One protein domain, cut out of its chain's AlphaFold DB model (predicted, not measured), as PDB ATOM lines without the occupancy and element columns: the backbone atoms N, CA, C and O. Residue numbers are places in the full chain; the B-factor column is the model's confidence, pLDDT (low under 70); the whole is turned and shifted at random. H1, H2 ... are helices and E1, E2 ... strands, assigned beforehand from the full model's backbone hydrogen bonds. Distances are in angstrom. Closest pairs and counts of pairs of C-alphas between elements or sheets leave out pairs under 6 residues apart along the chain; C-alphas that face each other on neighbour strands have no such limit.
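What this domain is: This is residues 550 to 675 of the 675 residues of the protein "Tuzin" of Trypanosoma brucei brucei (strain 927/4 GUTat10.1) (UniProt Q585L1). One long helix, H4, runs along the length of the domain with a group of parts at each end, and the short helix H7 crosses it between the two groups. In one group H2 runs side by side with residues 592 to 600 of H4, H3 makes a corner with the first residues of H4, and H1 lies at the outside; in the other, H5 folds back after H4, beside H6 and a small strand hairpin, E1 and E2. The printed part has 126 residues with seven named helices and two named strands, in the order H1 H2 H3 H4 H5 H6 E1 E2 H7; the sheet E1 - E2 is antiparallel and the class is mostly helix. The whole is compact, with a radius of gyration of the C-alphas of 15.5 A and spans of 44 by 30 by 22 A.

How they stand to each other: H1, residues 550 to 554, touches no helix but is near H2, residues 561 to 570. H3, residues 575 to 588, is near H2 too. H4, residues 592 to 611, touches H2 at a shallow tilt of 8 degrees, the same way; their closest C-alphas, of Glu 563 and Ser 593, are 5.4 A apart. H3 touches H4 with residues 581 to 585 alone, at a steep tilt of 57 degrees, opposite ways; the closest C-alphas, of Val 585 and Ala 592, are 6.1 A apart. H5, residues 615 to 625, touches H6, residues 639 to 642, the closest C-alphas being those of Leu 617 and Ser 641, 5.5 A apart. E1, residues 651 to 654, and E2, residues 659 to 662, form an antiparallel hairpin, with N 652 and O 661 at 2.8 A, within hydrogen-bond range. The closest C-alphas of H5 and E2, of Leu 624 and Met 661, are 7.2 A apart. H7, residues 665 to 672, touches residues 599 to 607 of H4 at a steep tilt of 64 degrees, with the C-alphas of Met 604 and Ala 670 closest at 5.3 A. H7 also touches H5, the C-alphas of Ala 625 and His 668 being closest at 5.5 A, and only just touches H2, with 3 pairs of C-alphas within 8 A, the closest those of Val 570 and Val 666 at 5.5 A. In H1, H2, H3, H4, H5 and H7 every O i to N i+4 pair is within hydrogen-bond range; H6 is too short for one.

Where its parts are: H1 begins at C-alpha 550, (-9.074, 35.842, -27.124). H2 is 14.2 A long, H3 18.5 A and H5 15.5 A. H4, 29.0 A long, ends at C-alpha 611, (-33.886, 28.847, -3.236). H7, 10.6 A long, ends at C-alpha 672, (-29.600, 39.329, -12.927).

The domain as a whole: The C-alphas of Arg 589 and Gly 636, the two farthest apart, are 45.4 A apart. The printed part has no cut and ends at the chain's last residue, 675. The link from H5 to H6, residues 626 to 638, is long. The mean pLDDT of the printed part is 90.8; residues 636 to 638 and 675 are under 70.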
ATOM      1  N   GLU A 550      -9.690  37.174 -27.191       93.45
ATOM      2  CA  GLU A 550      -9.074  35.842 -27.124       93.45
ATOM      3  C   GLU A 550     -10.094  34.728 -27.387       93.45
ATOM      4  O   GLU A 550      -9.782  33.794 -28.121       93.45
ATOM      5  N   ALA A 551     -11.316  34.849 -26.863       92.31
ATOM      6  CA  ALA A 551     -12.402  33.903 -27.107       92.31
ATOM      7  C   ALA A 551     -12.803  33.866 -28.595       92.31
ATOM      8  O   ALA A 551     -12.934  32.787 -29.168       92.31
ATOM      9  N   PHE A 552     -12.895  35.022 -29.264       92.12
ATOM     10  CA  PHE A 552     -13.121  35.073 -30.716       92.12
ATOM     11  C   PHE A 552     -12.015  34.355 -31.495       92.12
ATOM     12  O   PHE A 552     -12.305  33.526 -32.358       92.12
ATOM     13  N   ARG A 553     -10.746  34.609 -31.152       90.87
ATOM     14  CA  ARG A 553      -9.604  33.914 -31.768       90.87
ATOM     15  C   ARG A 553      -9.635  32.411 -31.498       90.87
ATOM     16  O   ARG A 553      -9.289  31.644 -32.385       90.87
ATOM     17  N   TYR A 554     -10.068  31.994 -30.307       90.10
ATOM     18  CA  TYR A 554     -10.185  30.584 -29.935       90.10
ATOM     19  C   TYR A 554     -11.139  29.824 -30.864       90.10
ATOM     20  O   TYR A 554     -10.819  28.726 -31.308       90.10
ATOM     21  N   THR A 555     -12.263  30.445 -31.233       88.15
ATOM     22  CA  THR A 555     -13.246  29.853 -32.160       88.15
ATOM     23  C   THR A 555     -12.821  29.867 -33.632       88.15
ATOM     24  O   THR A 555     -13.554  29.354 -34.474       88.15
ATOM     25  N   ASN A 556     -11.683  30.487 -33.978       86.58
ATOM     26  CA  ASN A 556     -11.272  30.767 -35.361       86.58
ATOM     27  C   ASN A 556     -12.369  31.441 -36.212       86.58
ATOM     28  O   ASN A 556     -12.410  31.242 -37.423       86.58
ATOM     29  N   HIS A 557     -13.263  32.222 -35.593       83.62
ATOM     30  CA  HIS A 557     -14.394  32.876 -36.268       83.62
ATOM     31  C   HIS A 557     -15.362  31.909 -36.982       83.62
ATOM     32  O   HIS A 557     -16.007  32.283 -37.957       83.62
ATOM     33  N   MET A 558     -15.478  30.668 -36.498       87.34
ATOM     34  CA  MET A 558     -16.382  29.655 -37.063       87.34
ATOM     35  C   MET A 558     -17.852  29.823 -36.643       87.34
ATOM     36  O   MET A 558     -18.725  29.159 -37.196       87.34
ATOM     37  N   ILE A 559     -18.123  30.670 -35.648       88.89
ATOM     38  CA  ILE A 559     -19.465  30.974 -35.135       88.89
ATOM     39  C   ILE A 559     -19.819  32.401 -35.556       88.89
ATOM     40  O   ILE A 559     -18.940  33.268 -35.573       88.89
ATOM     41  N   ASP A 560     -21.093  32.641 -35.881       91.13
ATOM     42  CA  ASP A 560     -21.588  33.984 -36.181       91.13
ATOM     43  C   ASP A 560     -21.181  34.979 -35.070       91.13
ATOM     44  O   ASP A 560     -21.427  34.702 -33.889       91.13
ATOM     45  N   PRO A 561     -20.550  36.122 -35.402       92.22
ATOM     46  CA  PRO A 561     -20.010  37.015 -34.385       92.22
ATOM     47  C   PRO A 561     -21.051  37.615 -33.437       92.22
ATOM     48  O   PRO A 561     -20.721  37.860 -32.277       92.22
ATOM     49  N   LEU A 562     -22.282  37.851 -33.903       93.82
ATOM     50  CA  LEU A 562     -23.351  38.406 -33.071       93.82
ATOM     51  C   LEU A 562     -23.914  37.336 -32.138       93.82
ATOM     52  O   LEU A 562     -24.090  37.593 -30.947       93.82
ATOM     53  N   GLU A 563     -24.132  36.118 -32.644       94.18
ATOM     54  CA  GLU A 563     -24.556  35.007 -31.788       94.18
ATOM     55  C   GLU A 563     -23.490  34.649 -30.742       94.18
ATOM     56  O   GLU A 563     -23.822  34.380 -29.586       94.18
ATOM     57  N   PHE A 564     -22.208  34.685 -31.120       95.17
ATOM     58  CA  PHE A 564     -21.111  34.432 -30.188       95.17
ATOM     59  C   PHE A 564     -20.962  35.548 -29.151       95.17
ATOM     60  O   PHE A 564     -20.702  35.259 -27.985       95.17
ATOM     61  N   LEU A 565     -21.169  36.814 -29.530       95.51
ATOM     62  CA  LEU A 565     -21.165  37.921 -28.573       95.51
ATOM     63  C   LEU A 565     -22.272  37.749 -27.523       95.51
ATOM     64  O   LEU A 565     -21.992  37.859 -26.332       95.51
ATOM     65  N   ASN A 566     -23.486  37.382 -27.948       95.69
ATOM     66  CA  ASN A 566     -24.585  37.054 -27.035       95.69
ATOM     67  C   ASN A 566     -24.215  35.892 -26.092       95.69
ATOM     68  O   ASN A 566     -24.428  35.967 -24.883       95.69
ATOM     69  N   PHE A 567     -23.584  34.836 -26.615       96.82
ATOM     70  CA  PHE A 567     -23.075  33.745 -25.781       96.82
ATOM     71  C   PHE A 567     -22.048  34.228 -24.746       96.82
ATOM     72  O   PHE A 567     -22.140  33.876 -23.571       96.82
ATOM     73  N   VAL A 568     -21.088  35.062 -25.148       95.99
ATOM     74  CA  VAL A 568     -20.057  35.613 -24.255       95.99
ATOM     75  C   VAL A 568     -20.668  36.500 -23.167       95.99
ATOM     76  O   VAL A 568     -20.225  36.461 -22.012       95.99
ATOM     77  N   GLU A 569     -21.693  37.285 -23.493       94.77
ATOM     78  CA  GLU A 569     -22.431  38.092 -22.521       94.77
ATOM     79  C   GLU A 569     -23.123  37.215 -21.473       94.77
ATOM     80  O   GLU A 569     -22.967  37.480 -20.279       94.77
ATOM     81  N   VAL A 570     -23.770  36.128 -21.901       96.25
ATOM     82  CA  VAL A 570     -24.561  35.244 -21.033       96.25
ATOM     83  C   VAL A 570     -23.713  34.236 -20.251       96.25
ATOM     84  O   VAL A 570     -23.846  34.139 -19.032       96.25
ATOM     85  N   ALA A 571     -22.859  33.472 -20.934       95.29
ATOM     86  CA  ALA A 571     -22.141  32.312 -20.398       95.29
ATOM     87  C   ALA A 571     -20.647  32.568 -20.147       95.29
ATOM     88  O   ALA A 571     -20.042  31.881 -19.328       95.29
ATOM     89  N   GLY A 572     -20.061  33.592 -20.771       94.40
ATOM     90  CA  GLY A 572     -18.685  34.020 -20.512       94.40
ATOM     91  C   GLY A 572     -17.670  33.509 -21.527       94.40
ATOM     92  O   GLY A 572     -18.001  33.178 -22.659       94.40
ATOM     93  N   THR A 573     -16.401  33.520 -21.126       95.17
ATOM     94  CA  THR A 573     -15.243  33.298 -22.009       95.17
ATOM     95  C   THR A 573     -14.372  32.121 -21.562       95.17
ATOM     96  O   THR A 573     -13.191  32.032 -21.905       95.17
ATOM     97  N   ASN A 574     -14.925  31.223 -20.748       94.02
ATOM     98  CA  ASN A 574     -14.237  30.008 -20.343       94.02
ATOM     99  C   ASN A 574     -14.128  29.046 -21.538       94.02
ATOM    100  O   ASN A 574     -15.111  28.845 -22.250       94.02
ATOM    101  N   SER A 575     -12.957  28.438 -21.768       92.08
ATOM    102  CA  SER A 575     -12.783  27.567 -22.937       92.08
ATOM    103  C   SER A 575     -13.690  26.341 -22.894       92.08
ATOM    104  O   SER A 575     -14.164  25.930 -23.939       92.08
ATOM    105  N   ASN A 576     -13.978  25.796 -21.708       91.75
ATOM    106  CA  ASN A 576     -14.836  24.623 -21.555       91.75
ATOM    107  C   ASN A 576     -16.275  24.920 -22.008       91.75
ATOM    108  O   ASN A 576     -16.891  24.125 -22.711       91.75
ATOM    109  N   ASP A 577     -16.785  26.109 -21.671       94.05
ATOM    110  CA  ASP A 577     -18.100  26.566 -22.126       94.05
ATOM    111  C   ASP A 577     -18.120  26.830 -23.640       94.05
ATOM    112  O   ASP A 577     -19.112  26.528 -24.308       94.05
ATOM    113  N   ILE A 578     -17.029  27.380 -24.188       93.71
ATOM    114  CA  ILE A 578     -16.883  27.623 -25.630       93.71
ATOM    115  C   ILE A 578     -16.774  26.300 -26.401       93.71
ATOM    116  O   ILE A 578     -17.370  26.179 -27.468       93.71
ATOM    117  N   ASP A 579     -16.072  25.301 -25.867       91.95
ATOM    118  CA  ASP A 579     -15.963  23.965 -26.458       91.95
ATOM    119  C   ASP A 579     -17.328  23.261 -26.477       91.95
ATOM    120  O   ASP A 579     -17.697  22.654 -27.484       91.95
ATOM    121  N   GLU A 580     -18.125  23.398 -25.410       93.21
ATOM    122  CA  GLU A 580     -19.501  22.882 -25.355       93.21
ATOM    123  C   GLU A 580     -20.404  23.568 -26.398       93.21
ATOM    124  O   GLU A 580     -21.169  22.900 -27.104       93.21
ATOM    125  N   LEU A 581     -20.282  24.896 -26.548       93.93
ATOM    126  CA  LEU A 581     -20.963  25.642 -27.608       93.93
ATOM    127  C   LEU A 581     -20.535  25.136 -28.987       93.93
ATOM    128  O   LEU A 581     -21.385  24.854 -29.828       93.93
ATOM    129  N   PHE A 582     -19.230  25.009 -29.222       88.82
ATOM    130  CA  PHE A 582     -18.682  24.605 -30.510       88.82
ATOM    131  C   PHE A 582     -19.145  23.198 -30.894       88.82
ATOM    132  O   PHE A 582     -19.645  22.996 -32.001       88.82
ATOM    133  N   ALA A 583     -19.086  22.249 -29.954       90.30
ATOM    134  CA  ALA A 583     -19.601  20.900 -30.147       90.30
ATOM    135  C   ALA A 583     -21.099  20.908 -30.491       90.30
ATOM    136  O   ALA A 583     -21.538  20.191 -31.392       90.30
ATOM    137  N   THR A 584     -21.885  21.757 -29.826       90.67
ATOM    138  CA  THR A 584     -23.333  21.842 -30.044       90.67
ATOM    139  C   THR A 584     -23.694  22.489 -31.383       90.67
ATOM    140  O   THR A 584     -24.571  21.991 -32.090       90.67
ATOM    141  N   VAL A 585     -23.003  23.560 -31.774       88.11
ATOM    142  CA  VAL A 585     -23.234  24.250 -33.051       88.11
ATOM    143  C   VAL A 585     -22.780  23.378 -34.221       88.11
ATOM    144  O   VAL A 585     -23.522  23.201 -35.189       88.11
ATOM    145  N   GLN A 586     -21.591  22.777 -34.125       84.72
ATOM    146  CA  GLN A 586     -21.015  21.996 -35.217       84.72
ATOM    147  C   GLN A 586     -21.688  20.627 -35.387       84.72
ATOM    148  O   GLN A 586     -21.925  20.203 -36.520       84.72
ATOM    149  N   HIS A 587     -22.002  19.923 -34.294       85.39
ATOM    150  CA  HIS A 587     -22.558  18.564 -34.360       85.39
ATOM    151  C   HIS A 587     -24.070  18.503 -34.118       85.39
ATOM    152  O   HIS A 587     -24.739  17.637 -34.680       85.39
ATOM    153  N   GLY A 588     -24.627  19.415 -33.317       81.00
ATOM    154  CA  GLY A 588     -26.038  19.403 -32.915       81.00
ATOM    155  C   GLY A 588     -27.002  20.102 -33.876       81.00
ATOM    156  O   GLY A 588     -28.209  20.017 -33.667       81.00
ATOM    157  N   ARG A 589     -26.505  20.783 -34.925       80.15
ATOM    158  CA  ARG A 589     -27.307  21.620 -35.852       80.15
ATOM    159  C   ARG A 589     -28.195  22.650 -35.133       80.15
ATOM    160  O   ARG A 589     -29.258  23.014 -35.634       80.15
ATOM    161  N   MET A 590     -27.769  23.107 -33.961       90.02
ATOM    162  CA  MET A 590     -28.471  24.110 -33.166       90.02
ATOM    163  C   MET A 590     -27.736  25.445 -33.295       90.02
ATOM    164  O   MET A 590     -26.505  25.462 -33.283       90.02
ATOM    165  N   SER A 591     -28.458  26.560 -33.441       91.26
ATOM    166  CA  SER A 591     -27.813  27.879 -33.494       91.26
ATOM    167  C   SER A 591     -27.171  28.224 -32.150       91.26
ATOM    168  O   SER A 591     -27.619  27.758 -31.092       91.26
ATOM    169  N   ALA A 592     -26.137  29.071 -32.166       92.79
ATOM    170  CA  ALA A 592     -25.482  29.491 -30.932       92.79
ATOM    171  C   ALA A 592     -26.452  30.291 -30.048       92.79
ATOM    172  O   ALA A 592     -26.447  30.144 -28.825       92.79
ATOM    173  N   SER A 593     -27.361  31.053 -30.663       93.85
ATOM    174  CA  SER A 593     -28.463  31.746 -29.987       93.85
ATOM    175  C   SER A 593     -29.422  30.786 -29.263       93.85
ATOM    176  O   SER A 593     -29.703  30.978 -28.076       93.85
ATOM    177  N   ALA A 594     -29.884  29.720 -29.927       94.28
ATOM    178  CA  ALA A 594     -30.789  28.735 -29.330       94.28
ATOM    179  C   ALA A 594     -30.132  27.990 -28.160       94.28
ATOM    180  O   ALA A 594     -30.747  27.827 -27.103       94.28
ATOM    181  N   TYR A 595     -28.863  27.609 -28.315       95.12
ATOM    182  CA  TYR A 595     -28.082  26.994 -27.246       95.12
ATOM    183  C   TYR A 595     -27.878  27.920 -26.046       95.12
ATOM    184  O   TYR A 595     -28.101  27.512 -24.905       95.12
ATOM    185  N   THR A 596     -27.527  29.182 -26.296       96.51
ATOM    186  CA  THR A 596     -27.361  30.193 -25.240       96.51
ATOM    187  C   THR A 596     -28.646  30.343 -24.426       96.51
ATOM    188  O   THR A 596     -28.611  30.279 -23.196       96.51
ATOM    189  N   ASN A 597     -29.794  30.447 -25.102       95.82
ATOM    190  CA  ASN A 597     -31.102  30.535 -24.452       95.82
ATOM    191  C   ASN A 597     -31.423  29.278 -23.633       95.82
ATOM    192  O   ASN A 597     -31.896  29.381 -22.503       95.82
ATOM    193  N   GLN A 598     -31.133  28.086 -24.160       95.31
ATOM    194  CA  GLN A 598     -31.335  26.836 -23.429       95.31
ATOM    195  C   GLN A 598     -30.475  26.774 -22.158       95.31
ATOM    196  O   GLN A 598     -30.977  26.382 -21.100       95.31
ATOM    197  N   LYS A 599     -29.200  27.181 -22.241       95.49
ATOM    198  CA  LYS A 599     -28.272  27.205 -21.101       95.49
ATOM    199  C   LYS A 599     -28.732  28.208 -20.039       95.49
ATOM    200  O   LYS A 599     -28.756  27.864 -18.858       95.49
ATOM    201  N   LEU A 600     -29.206  29.385 -20.456       96.70
ATOM    202  CA  LEU A 600     -29.782  30.393 -19.562       96.70
ATOM    203  C   LEU A 600     -31.053  29.893 -18.860       96.70
ATOM    204  O   LEU A 600     -31.135  29.945 -17.636       96.70
ATOM    205  N   VAL A 601     -32.021  29.338 -19.600       96.38
ATOM    206  CA  VAL A 601     -33.268  28.799 -19.020       96.38
ATOM    207  C   VAL A 601     -32.977  27.649 -18.052       96.38
ATOM    208  O   VAL A 601     -33.610  27.548 -16.999       96.38
ATOM    209  N   LYS A 602     -32.004  26.787 -18.369       96.87
ATOM    210  CA  LYS A 602     -31.558  25.720 -17.463       96.87
ATOM    211  C   LYS A 602     -30.980  26.294 -16.167       96.87
ATOM    212  O   LYS A 602     -31.355  25.820 -15.096       96.87
ATOM    213  N   ALA A 603     -30.136  27.323 -16.254       96.52
ATOM    214  CA  ALA A 603     -29.581  28.002 -15.085       96.52
ATOM    215  C   ALA A 603     -30.673  28.678 -14.237       96.52
ATOM    216  O   ALA A 603     -30.681  28.514 -13.021       96.52
ATOM    217  N   MET A 604     -31.648  29.352 -14.861       96.04
ATOM    218  CA  MET A 604     -32.789  29.955 -14.157       96.04
ATOM    219  C   MET A 604     -33.600  28.915 -13.372       96.04
ATOM    220  O   MET A 604     -33.928  29.145 -12.212       96.04
ATOM    221  N   ARG A 605     -33.872  27.744 -13.965       95.67
ATOM    222  CA  ARG A 605     -34.578  26.644 -13.278       95.67
ATOM    223  C   ARG A 605     -33.780  26.074 -12.107       95.67
ATOM    224  O   ARG A 605     -34.362  25.718 -11.089       95.67
ATOM    225  N   GLN A 606     -32.459  25.964 -12.248       94.90
ATOM    226  CA  GLN A 606     -31.586  25.491 -11.169       94.90
ATOM    227  C   GLN A 606     -31.542  26.483 -10.003       94.90
ATOM    228  O   GLN A 606     -31.633  26.063  -8.853       94.90
ATOM    229  N   LEU A 607     -31.479  27.785 -10.298       93.88
ATOM    230  CA  LEU A 607     -31.584  28.838  -9.289       93.88
ATOM    231  C   LEU A 607     -32.929  28.786  -8.550       93.88
ATOM    232  O   LEU A 607     -32.953  28.755  -7.321       93.88
ATOM    233  N   GLU A 608     -34.038  28.702  -9.291       93.06
ATOM    234  CA  GLU A 608     -35.383  28.598  -8.715       93.06
ATOM    235  C   GLU A 608     -35.522  27.376  -7.801       93.06
ATOM    236  O   GLU A 608     -36.031  27.488  -6.685       93.06
ATOM    237  N   ALA A 609     -35.008  26.222  -8.236       93.07
ATOM    238  CA  ALA A 609     -35.004  25.009  -7.431       93.07
ATOM    239  C   ALA A 609     -34.190  25.179  -6.135       93.07
ATOM    240  O   ALA A 609     -34.663  24.768  -5.070       93.07
ATOM    241  N   ALA A 610     -33.015  25.812  -6.210       91.16
ATOM    242  CA  ALA A 610     -32.093  25.966  -5.087       91.16
ATOM    243  C   ALA A 610     -32.657  26.830  -3.946       91.16
ATOM    244  O   ALA A 610     -32.538  26.454  -2.782       91.16
ATOM    245  N   TRP A 611     -33.318  27.950  -4.255       88.31
ATOM    246  CA  TRP A 611     -33.886  28.847  -3.236       88.31
ATOM    247  C   TRP A 611     -35.396  28.685  -3.017       88.31
ATOM    248  O   TRP A 611     -35.991  29.449  -2.261       88.31
ATOM    249  N   SER A 612     -36.048  27.708  -3.661       87.80
ATOM    250  CA  SER A 612     -37.509  27.504  -3.578       87.80
ATOM    251  C   SER A 612     -38.051  27.409  -2.146       87.80
ATOM    252  O   SER A 612     -39.170  27.839  -1.876       87.80
ATOM    253  N   LYS A 613     -37.259  26.847  -1.226       83.43
ATOM    254  CA  LYS A 613     -37.643  26.623   0.175       83.43
ATOM    255  C   LYS A 613     -37.270  27.770   1.111       83.43
ATOM    256  O   LYS A 613     -37.797  27.820   2.216       83.43
ATOM    257  N   ASP A 614     -36.361  28.647   0.696       88.35
ATOM    258  CA  ASP A 614     -35.769  29.657   1.568       88.35
ATOM    259  C   ASP A 614     -35.587  30.994   0.822       88.35
ATOM    260  O   ASP A 614     -34.638  31.161   0.046       88.35
ATOM    261  N   PRO A 615     -36.486  31.969   1.059       87.13
ATOM    262  CA  PRO A 615     -36.413  33.295   0.452       87.13
ATOM    263  C   PRO A 615     -35.120  34.060   0.765       87.13
ATOM    264  O   PRO A 615     -34.725  34.910  -0.034       87.13
ATOM    265  N   SER A 616     -34.445  33.761   1.881       89.74
ATOM    266  CA  SER A 616     -33.183  34.424   2.237       89.74
ATOM    267  C   SER A 616     -32.064  34.078   1.249       89.74
ATOM    268  O   SER A 616     -31.298  34.952   0.841       89.74
ATOM    269  N   LEU A 617     -32.042  32.833   0.749       91.23
ATOM    270  CA  LEU A 617     -31.099  32.391  -0.280       91.23
ATOM    271  C   LEU A 617     -31.310  33.154  -1.587       91.23
ATOM    272  O   LEU A 617     -30.341  33.555  -2.231       91.23
ATOM    273  N   ARG A 618     -32.572  33.397  -1.965       90.73
ATOM    274  CA  ARG A 618     -32.904  34.205  -3.145       90.73
ATOM    275  C   ARG A 618     -32.334  35.613  -3.008       90.73
ATOM    276  O   ARG A 618     -31.676  36.094  -3.929       90.73
ATOM    277  N   GLU A 619     -32.575  36.271  -1.879       90.06
ATOM    278  CA  GLU A 619     -32.073  37.624  -1.634       90.06
ATOM    279  C   GLU A 619     -30.538  37.667  -1.647       90.06
ATOM    280  O   GLU A 619     -29.952  38.528  -2.306       90.06
ATOM    281  N   ALA A 620     -29.879  36.696  -1.009       91.04
ATOM    282  CA  ALA A 620     -28.424  36.587  -0.992       91.04
ATOM    283  C   ALA A 620     -27.831  36.431  -2.404       91.04
ATOM    284  O   ALA A 620     -26.889  37.144  -2.757       91.04
ATOM    285  N   VAL A 621     -28.402  35.560  -3.245       92.45
ATOM    286  CA  VAL A 621     -27.914  35.356  -4.620       92.45
ATOM    287  C   VAL A 621     -28.182  36.574  -5.508       92.45
ATOM    288  O   VAL A 621     -27.312  36.969  -6.286       92.45
ATOM    289  N   ILE A 622     -29.348  37.217  -5.380       91.99
ATOM    290  CA  ILE A 622     -29.656  38.455  -6.114       91.99
ATOM    291  C   ILE A 622     -28.703  39.583  -5.701       91.99
ATOM    292  O   ILE A 622     -28.248  40.343  -6.558       91.99
ATOM    293  N   ASN A 623     -28.374  39.688  -4.411       90.84
ATOM    294  CA  ASN A 623     -27.408  40.661  -3.909       90.84
ATOM    295  C   ASN A 623     -25.995  40.382  -4.430       90.84
ATOM    296  O   ASN A 623     -25.333  41.312  -4.890       90.84
ATOM    297  N   LEU A 624     -25.566  39.117  -4.463       92.93
ATOM    298  CA  LEU A 624     -24.294  38.717  -5.068       92.93
ATOM    299  C   LEU A 624     -24.231  39.091  -6.562       92.93
ATOM    300  O   LEU A 624     -23.206  39.568  -7.047       92.93
ATOM    301  N   ALA A 625     -25.340  38.941  -7.293       93.61
ATOM    302  CA  ALA A 625     -25.432  39.254  -8.722       93.61
ATOM    303  C   ALA A 625     -25.308  40.752  -9.058       93.61
ATOM    304  O   ALA A 625     -25.054  41.099 -10.215       93.61
ATOM    305  N   LYS A 626     -25.447  41.650  -8.069       92.22
ATOM    306  CA  LYS A 626     -25.206  43.095  -8.246       92.22
ATOM    307  C   LYS A 626     -23.733  43.405  -8.529       92.22
ATOM    308  O   LYS A 626     -23.435  44.430  -9.139       92.22
ATOM    309  N   PHE A 627     -22.820  42.533  -8.107       92.54
ATOM    310  CA  PHE A 627     -21.389  42.686  -8.349       92.54
ATOM    311  C   PHE A 627     -20.989  42.086  -9.707       92.54
ATOM    312  O   PHE A 627     -21.627  41.139 -10.176       92.54
ATOM    313  N   PRO A 628     -19.934  42.596 -10.372       92.72
ATOM    314  CA  PRO A 628     -19.404  41.971 -11.583       92.72
ATOM    315  C   PRO A 628     -18.959  40.522 -11.329       92.72
ATOM    316  O   PRO A 628     -18.314  40.252 -10.318       92.72
ATOM    317  N   PHE A 629     -19.240  39.614 -12.273       91.93
ATOM    318  CA  PHE A 629     -18.959  38.172 -12.150       91.93
ATOM    319  C   PHE A 629     -17.524  37.857 -11.686       91.93
ATOM    320  O   PHE A 629     -17.341  37.104 -10.736       91.93
ATOM    321  N   GLU A 630     -16.521  38.470 -12.319       87.36
ATOM    322  CA  GLU A 630     -15.101  38.225 -12.016       87.36
ATOM    323  C   GLU A 630     -14.629  38.909 -10.719       87.36
ATOM    324  O   GLU A 630     -13.615  38.516 -10.148       87.36
ATOM    325  N   ALA A 631     -15.333  39.950 -10.254       89.32
ATOM    326  CA  ALA A 631     -14.961  40.690  -9.046       89.32
ATOM    327  C   ALA A 631     -15.529  40.040  -7.779       89.32
ATOM    328  O   ALA A 631     -14.861  40.026  -6.746       89.32
ATOM    329  N   GLY A 632     -16.750  39.505  -7.870       91.06
ATOM    330  CA  GLY A 632     -17.451  38.923  -6.734       91.06
ATOM    331  C   GLY A 632     -17.745  39.928  -5.615       91.06
ATOM    332  O   GLY A 632     -17.667  41.146  -5.791       91.06
ATOM    333  N   GLN A 633     -18.094  39.394  -4.448       91.04
ATOM    334  CA  GLN A 633     -18.443  40.144  -3.248       91.04
ATOM    335  C   GLN A 633     -17.446  39.851  -2.117       91.04
ATOM    336  O   GLN A 633     -17.298  38.702  -1.703       91.04
ATOM    337  N   ARG A 634     -16.802  40.903  -1.595       84.16
ATOM    338  CA  ARG A 634     -15.842  40.836  -0.473       84.16
ATOM    339  C   ARG A 634     -16.474  41.017   0.900       84.16
ATOM    340  O   ARG A 634     -16.167  40.256   1.800       84.16
ATOM    341  N   GLU A 635     -17.327  42.033   1.050       71.68
ATOM    342  CA  GLU A 635     -17.892  42.482   2.331       71.68
ATOM    343  C   GLU A 635     -19.357  42.932   2.188       71.68
ATOM    344  O   GLU A 635     -19.777  43.351   1.107       71.68
ATOM    345  N   GLY A 636     -20.138  42.841   3.276       63.40
ATOM    346  CA  GLY A 636     -21.391  43.597   3.437       63.40
ATOM    347  C   GLY A 636     -22.723  42.832   3.464       63.40
ATOM    348  O   GLY A 636     -23.750  43.487   3.607       63.40
ATOM    349  N   TYR A 637     -22.755  41.497   3.360       66.61
ATOM    350  CA  TYR A 637     -24.018  40.730   3.388       66.61
ATOM    351  C   TYR A 637     -23.905  39.414   4.171       66.61
ATOM    352  O   TYR A 637     -22.817  39.001   4.573       66.61
ATOM    353  N   ASP A 638     -25.050  38.764   4.387       69.33
ATOM    354  CA  ASP A 638     -25.185  37.531   5.156       69.33
ATOM    355  C   ASP A 638     -24.488  36.324   4.495       69.33
ATOM    356  O   ASP A 638     -25.037  35.622   3.642       69.33
ATOM    357  N   TYR A 639     -23.252  36.057   4.920       75.48
ATOM    358  CA  TYR A 639     -22.470  34.903   4.469       75.48
ATOM    359  C   TYR A 639     -23.064  33.555   4.866       75.48
ATOM    360  O   TYR A 639     -22.684  32.541   4.279       75.48
ATOM    361  N   SER A 640     -23.936  33.512   5.878       83.76
ATOM    362  CA  SER A 640     -24.530  32.248   6.317       83.76
ATOM    363  C   SER A 640     -25.438  31.675   5.227       83.76
ATOM    364  O   SER A 640     -25.324  30.494   4.901       83.76
ATOM    365  N   SER A 641     -26.198  32.545   4.557       87.05
ATOM    366  CA  SER A 641     -27.027  32.213   3.399       87.05
ATOM    367  C   SER A 641     -26.199  31.699   2.209       87.05
ATOM    368  O   SER A 641     -26.506  30.650   1.644       87.05
ATOM    369  N   LEU A 642     -25.090  32.367   1.856       88.76
ATOM    370  CA  LEU A 642     -24.230  31.953   0.728       88.76
ATOM    371  C   LEU A 642     -23.489  30.625   0.965       88.76
ATOM    372  O   LEU A 642     -23.060  29.983   0.009       88.76
ATOM    373  N   ARG A 643     -23.351  30.197   2.225       88.52
ATOM    374  CA  ARG A 643     -22.763  28.901   2.609       88.52
ATOM    375  C   ARG A 643     -23.760  27.740   2.584       88.52
ATOM    376  O   ARG A 643     -23.371  26.620   2.907       88.52
ATOM    377  N   SER A 644     -25.024  27.989   2.248       90.21
ATOM    378  CA  SER A 644     -26.049  26.948   2.188       90.21
ATOM    379  C   SER A 644     -25.688  25.855   1.177       90.21
ATOM    380  O   SER A 644     -25.321  26.151   0.039       90.21
ATOM    381  N   GLU A 645     -25.861  24.585   1.561       89.60
ATOM    382  CA  GLU A 645     -25.599  23.428   0.686       89.60
ATOM    383  C   GLU A 645     -26.447  23.478  -0.596       89.60
ATOM    384  O   GLU A 645     -26.019  23.003  -1.644       89.60
ATOM    385  N   ALA A 646     -27.620  24.120  -0.547       90.75
ATOM    386  CA  ALA A 646     -28.473  24.305  -1.719       90.75
ATOM    387  C   ALA A 646     -27.821  25.168  -2.818       90.75
ATOM    388  O   ALA A 646     -28.192  25.050  -3.983       90.75
ATOM    389  N   LEU A 647     -26.852  26.022  -2.463       92.12
ATOM    390  CA  LEU A 647     -26.155  26.922  -3.386       92.12
ATOM    391  C   LEU A 647     -24.770  26.419  -3.805       92.12
ATOM    392  O   LEU A 647     -24.104  27.095  -4.586       92.12
ATOM    393  N   ARG A 648     -24.335  25.249  -3.329       89.95
ATOM    394  CA  ARG A 648     -22.964  24.745  -3.506       89.95
ATOM    395  C   ARG A 648     -22.496  24.672  -4.966       89.95
ATOM    396  O   ARG A 648     -21.340  24.974  -5.245       89.95
ATOM    397  N   ASP A 649     -23.386  24.300  -5.883       91.28
ATOM    398  CA  ASP A 649     -23.070  24.180  -7.317       91.28
ATOM    399  C   ASP A 649     -23.272  25.500  -8.094       91.28
ATOM    400  O   ASP A 649     -23.002  25.579  -9.293       91.28
ATOM    401  N   ILE A 650     -23.759  26.548  -7.423       94.52
ATOM    402  CA  ILE A 650     -24.119  27.844  -8.017       94.52
ATOM    403  C   ILE A 650     -23.127  28.925  -7.587       94.52
ATOM    404  O   ILE A 650     -22.670  29.722  -8.410       94.52
ATOM    405  N   VAL A 651     -22.813  28.966  -6.295       93.70
ATOM    406  CA  VAL A 651     -21.978  29.971  -5.646       93.70
ATOM    407  C   VAL A 651     -20.770  29.279  -5.031       93.70
ATOM    408  O   VAL A 651     -20.880  28.223  -4.418       93.70
ATOM    409  N   MET A 652     -19.606  29.903  -5.162       92.79
ATOM    410  CA  MET A 652     -18.379  29.453  -4.528       92.79
ATOM    411  C   MET A 652     -17.667  30.613  -3.840       92.79
ATOM    412  O   MET A 652     -17.778  31.776  -4.237       92.79
ATOM    413  N   TYR A 653     -16.893  30.281  -2.817       92.75
ATOM    414  CA  TYR A 653     -15.959  31.209  -2.203       92.75
ATOM    415  C   TYR A 653     -14.581  31.012  -2.828       92.75
ATOM    416  O   TYR A 653     -14.069  29.896  -2.864       92.75
ATOM    417  N   ASN A 654     -13.984  32.093  -3.322       93.45
ATOM    418  CA  ASN A 654     -12.634  32.119  -3.854       93.45
ATOM    419  C   ASN A 654     -11.656  32.506  -2.731       93.45
ATOM    420  O   ASN A 654     -11.495  33.698  -2.448       93.45
ATOM    421  N   PRO A 655     -10.944  31.537  -2.126       91.82
ATOM    422  CA  PRO A 655     -10.066  31.804  -0.990       91.82
ATOM    423  C   PRO A 655      -8.773  32.538  -1.372       91.82
ATOM    424  O   PRO A 655      -8.007  32.911  -0.490       91.82
ATOM    425  N   VAL A 656      -8.488  32.715  -2.670       92.44
ATOM    426  CA  VAL A 656      -7.282  33.416  -3.143       92.44
ATOM    427  C   VAL A 656      -7.508  34.924  -3.204       92.44
ATOM    428  O   VAL A 656      -6.609  35.693  -2.881       92.44
ATOM    429  N   SER A 657      -8.695  35.353  -3.641       90.78
ATOM    430  CA  SER A 657      -9.055  36.777  -3.726       90.78
ATOM    431  C   SER A 657      -9.966  37.254  -2.594       90.78
ATOM    432  O   SER A 657     -10.275  38.447  -2.547       90.78
ATOM    433  N   ASP A 658     -10.348  36.332  -1.702       90.67
ATOM    434  CA  ASP A 658     -11.233  36.547  -0.556       90.67
ATOM    435  C   ASP A 658     -12.605  37.103  -0.970       90.67
ATOM    436  O   ASP A 658     -13.078  38.114  -0.456       90.67
ATOM    437  N   VAL A 659     -13.225  36.478  -1.980       92.55
ATOM    438  CA  VAL A 659     -14.529  36.909  -2.515       92.55
ATOM    439  C   VAL A 659     -15.495  35.745  -2.682       92.55
ATOM    440  O   VAL A 659     -15.106  34.641  -3.062       92.55
ATOM    441  N   TRP A 660     -16.781  36.007  -2.478       93.34
ATOM    442  CA  TRP A 660     -17.864  35.152  -2.957       93.34
ATOM    443  C   TRP A 660     -18.165  35.452  -4.420       93.34
ATOM    444  O   TRP A 660     -18.209  36.614  -4.820       93.34
ATOM    445  N   MET A 661     -18.377  34.422  -5.230       93.72
ATOM    446  CA  MET A 661     -18.667  34.568  -6.656       93.72
ATOM    447  C   MET A 661     -19.498  33.398  -7.184       93.72
ATOM    448  O   MET A 661     -19.674  32.385  -6.510       93.72
ATOM    449  N   PHE A 662     -20.012  33.524  -8.404       95.22
ATOM    450  CA  PHE A 662     -20.719  32.427  -9.058       95.22
ATOM    451  C   PHE A 662     -19.736  31.396  -9.617       95.22
ATOM    452  O   PHE A 662     -18.665  31.751 -10.107       95.22
ATOM    453  N   HIS A 663     -20.129  30.124  -9.593       93.44
ATOM    454  CA  HIS A 663     -19.363  29.032 -10.191       93.44
ATOM    455  C   HIS A 663     -19.282  29.170 -11.720       93.44
ATOM    456  O   HIS A 663     -18.268  28.852 -12.333       93.44
ATOM    457  N   GLN A 664     -20.349  29.688 -12.338       94.58
ATOM    458  CA  GLN A 664     -20.432  29.957 -13.774       94.58
ATOM    459  C   GLN A 664     -21.118  31.297 -14.033       94.58
ATOM    460  O   GLN A 664     -22.065  31.672 -13.333       94.58
ATOM    461  N   LYS A 665     -20.703  31.997 -15.094       95.61
ATOM    462  CA  LYS A 665     -21.295  33.290 -15.464       95.61
ATOM    463  C   LYS A 665     -22.770  33.167 -15.856       95.61
ATOM    464  O   LYS A 665     -23.536  34.090 -15.609       95.61
ATOM    465  N   VAL A 666     -23.207  32.017 -16.373       96.77
ATOM    466  CA  VAL A 666     -24.626  31.810 -16.705       96.77
ATOM    467  C   VAL A 666     -25.541  31.924 -15.479       96.77
ATOM    468  O   VAL A 666     -26.635  32.469 -15.597       96.77
ATOM    469  N   PHE A 667     -25.091  31.498 -14.292       96.76
ATOM    470  CA  PHE A 667     -25.848  31.690 -13.052       96.76
ATOM    471  C   PHE A 667     -25.891  33.156 -12.628       96.76
ATOM    472  O   PHE A 667     -26.937  33.633 -12.197       96.76
ATOM    473  N   HIS A 668     -24.781  33.883 -12.799       96.39
ATOM    474  CA  HIS A 668     -24.736  35.330 -12.569       96.39
ATOM    475  C   HIS A 668     -25.746  36.055 -13.462       96.39
ATOM    476  O   HIS A 668     -26.581  36.807 -12.964       96.39
ATOM    477  N   THR A 669     -25.742  35.760 -14.763       97.03
ATOM    478  CA  THR A 669     -26.691  36.329 -15.728       97.03
ATOM    479  C   THR A 669     -28.134  35.951 -15.390       97.03
ATOM    480  O   THR A 669     -28.994  36.825 -15.337       97.03
ATOM    481  N   ALA A 670     -28.407  34.677 -15.088       96.30
ATOM    482  CA  ALA A 670     -29.742  34.208 -14.718       96.30
ATOM    483  C   ALA A 670     -30.287  34.911 -13.462       96.30
ATOM    484  O   ALA A 670     -31.450  35.311 -13.441       96.30
ATOM    485  N   ALA A 671     -29.445  35.118 -12.444       94.43
ATOM    486  CA  ALA A 671     -29.811  35.858 -11.239       94.43
ATOM    487  C   ALA A 671     -30.075  37.345 -11.528       94.43
ATOM    488  O   ALA A 671     -30.973  37.935 -10.927       94.43
ATOM    489  N   ARG A 672     -29.344  37.952 -12.474       93.78
ATOM    490  CA  ARG A 672     -29.600  39.329 -12.927       93.78
ATOM    491  C   ARG A 672     -30.894  39.469 -13.723       93.78
ATOM    492  O   ARG A 672     -31.537  40.496 -13.594       93.78
ATOM    493  N   CYS A 673     -31.295  38.466 -14.503       90.78
ATOM    494  CA  CYS A 673     -32.576  38.474 -15.224       90.78
ATOM    495  C   CYS A 673     -33.804  38.350 -14.304       90.78
ATOM    496  O   CYS A 673     -34.925  38.530 -14.769       90.78
ATOM    497  N   TRP A 674     -33.610  37.981 -13.034       82.62
ATOM    498  CA  TRP A 674     -34.664  37.926 -12.013       82.62
ATOM    499  C   TRP A 674     -34.885  39.257 -11.282       82.62
ATOM    500  O   TRP A 674     -35.876  39.373 -10.553       82.62
ATOM    501  N   GLN A 675     -33.948  40.202 -11.420       68.26
ATOM    502  CA  GLN A 675     -34.109  41.594 -10.986       68.26
ATOM    503  C   GLN A 675     -35.013  42.320 -11.976       68.26
ATOM    504  O   GLN A 675     -35.867  43.095 -11.494       68.26
TER     505      GLN A 675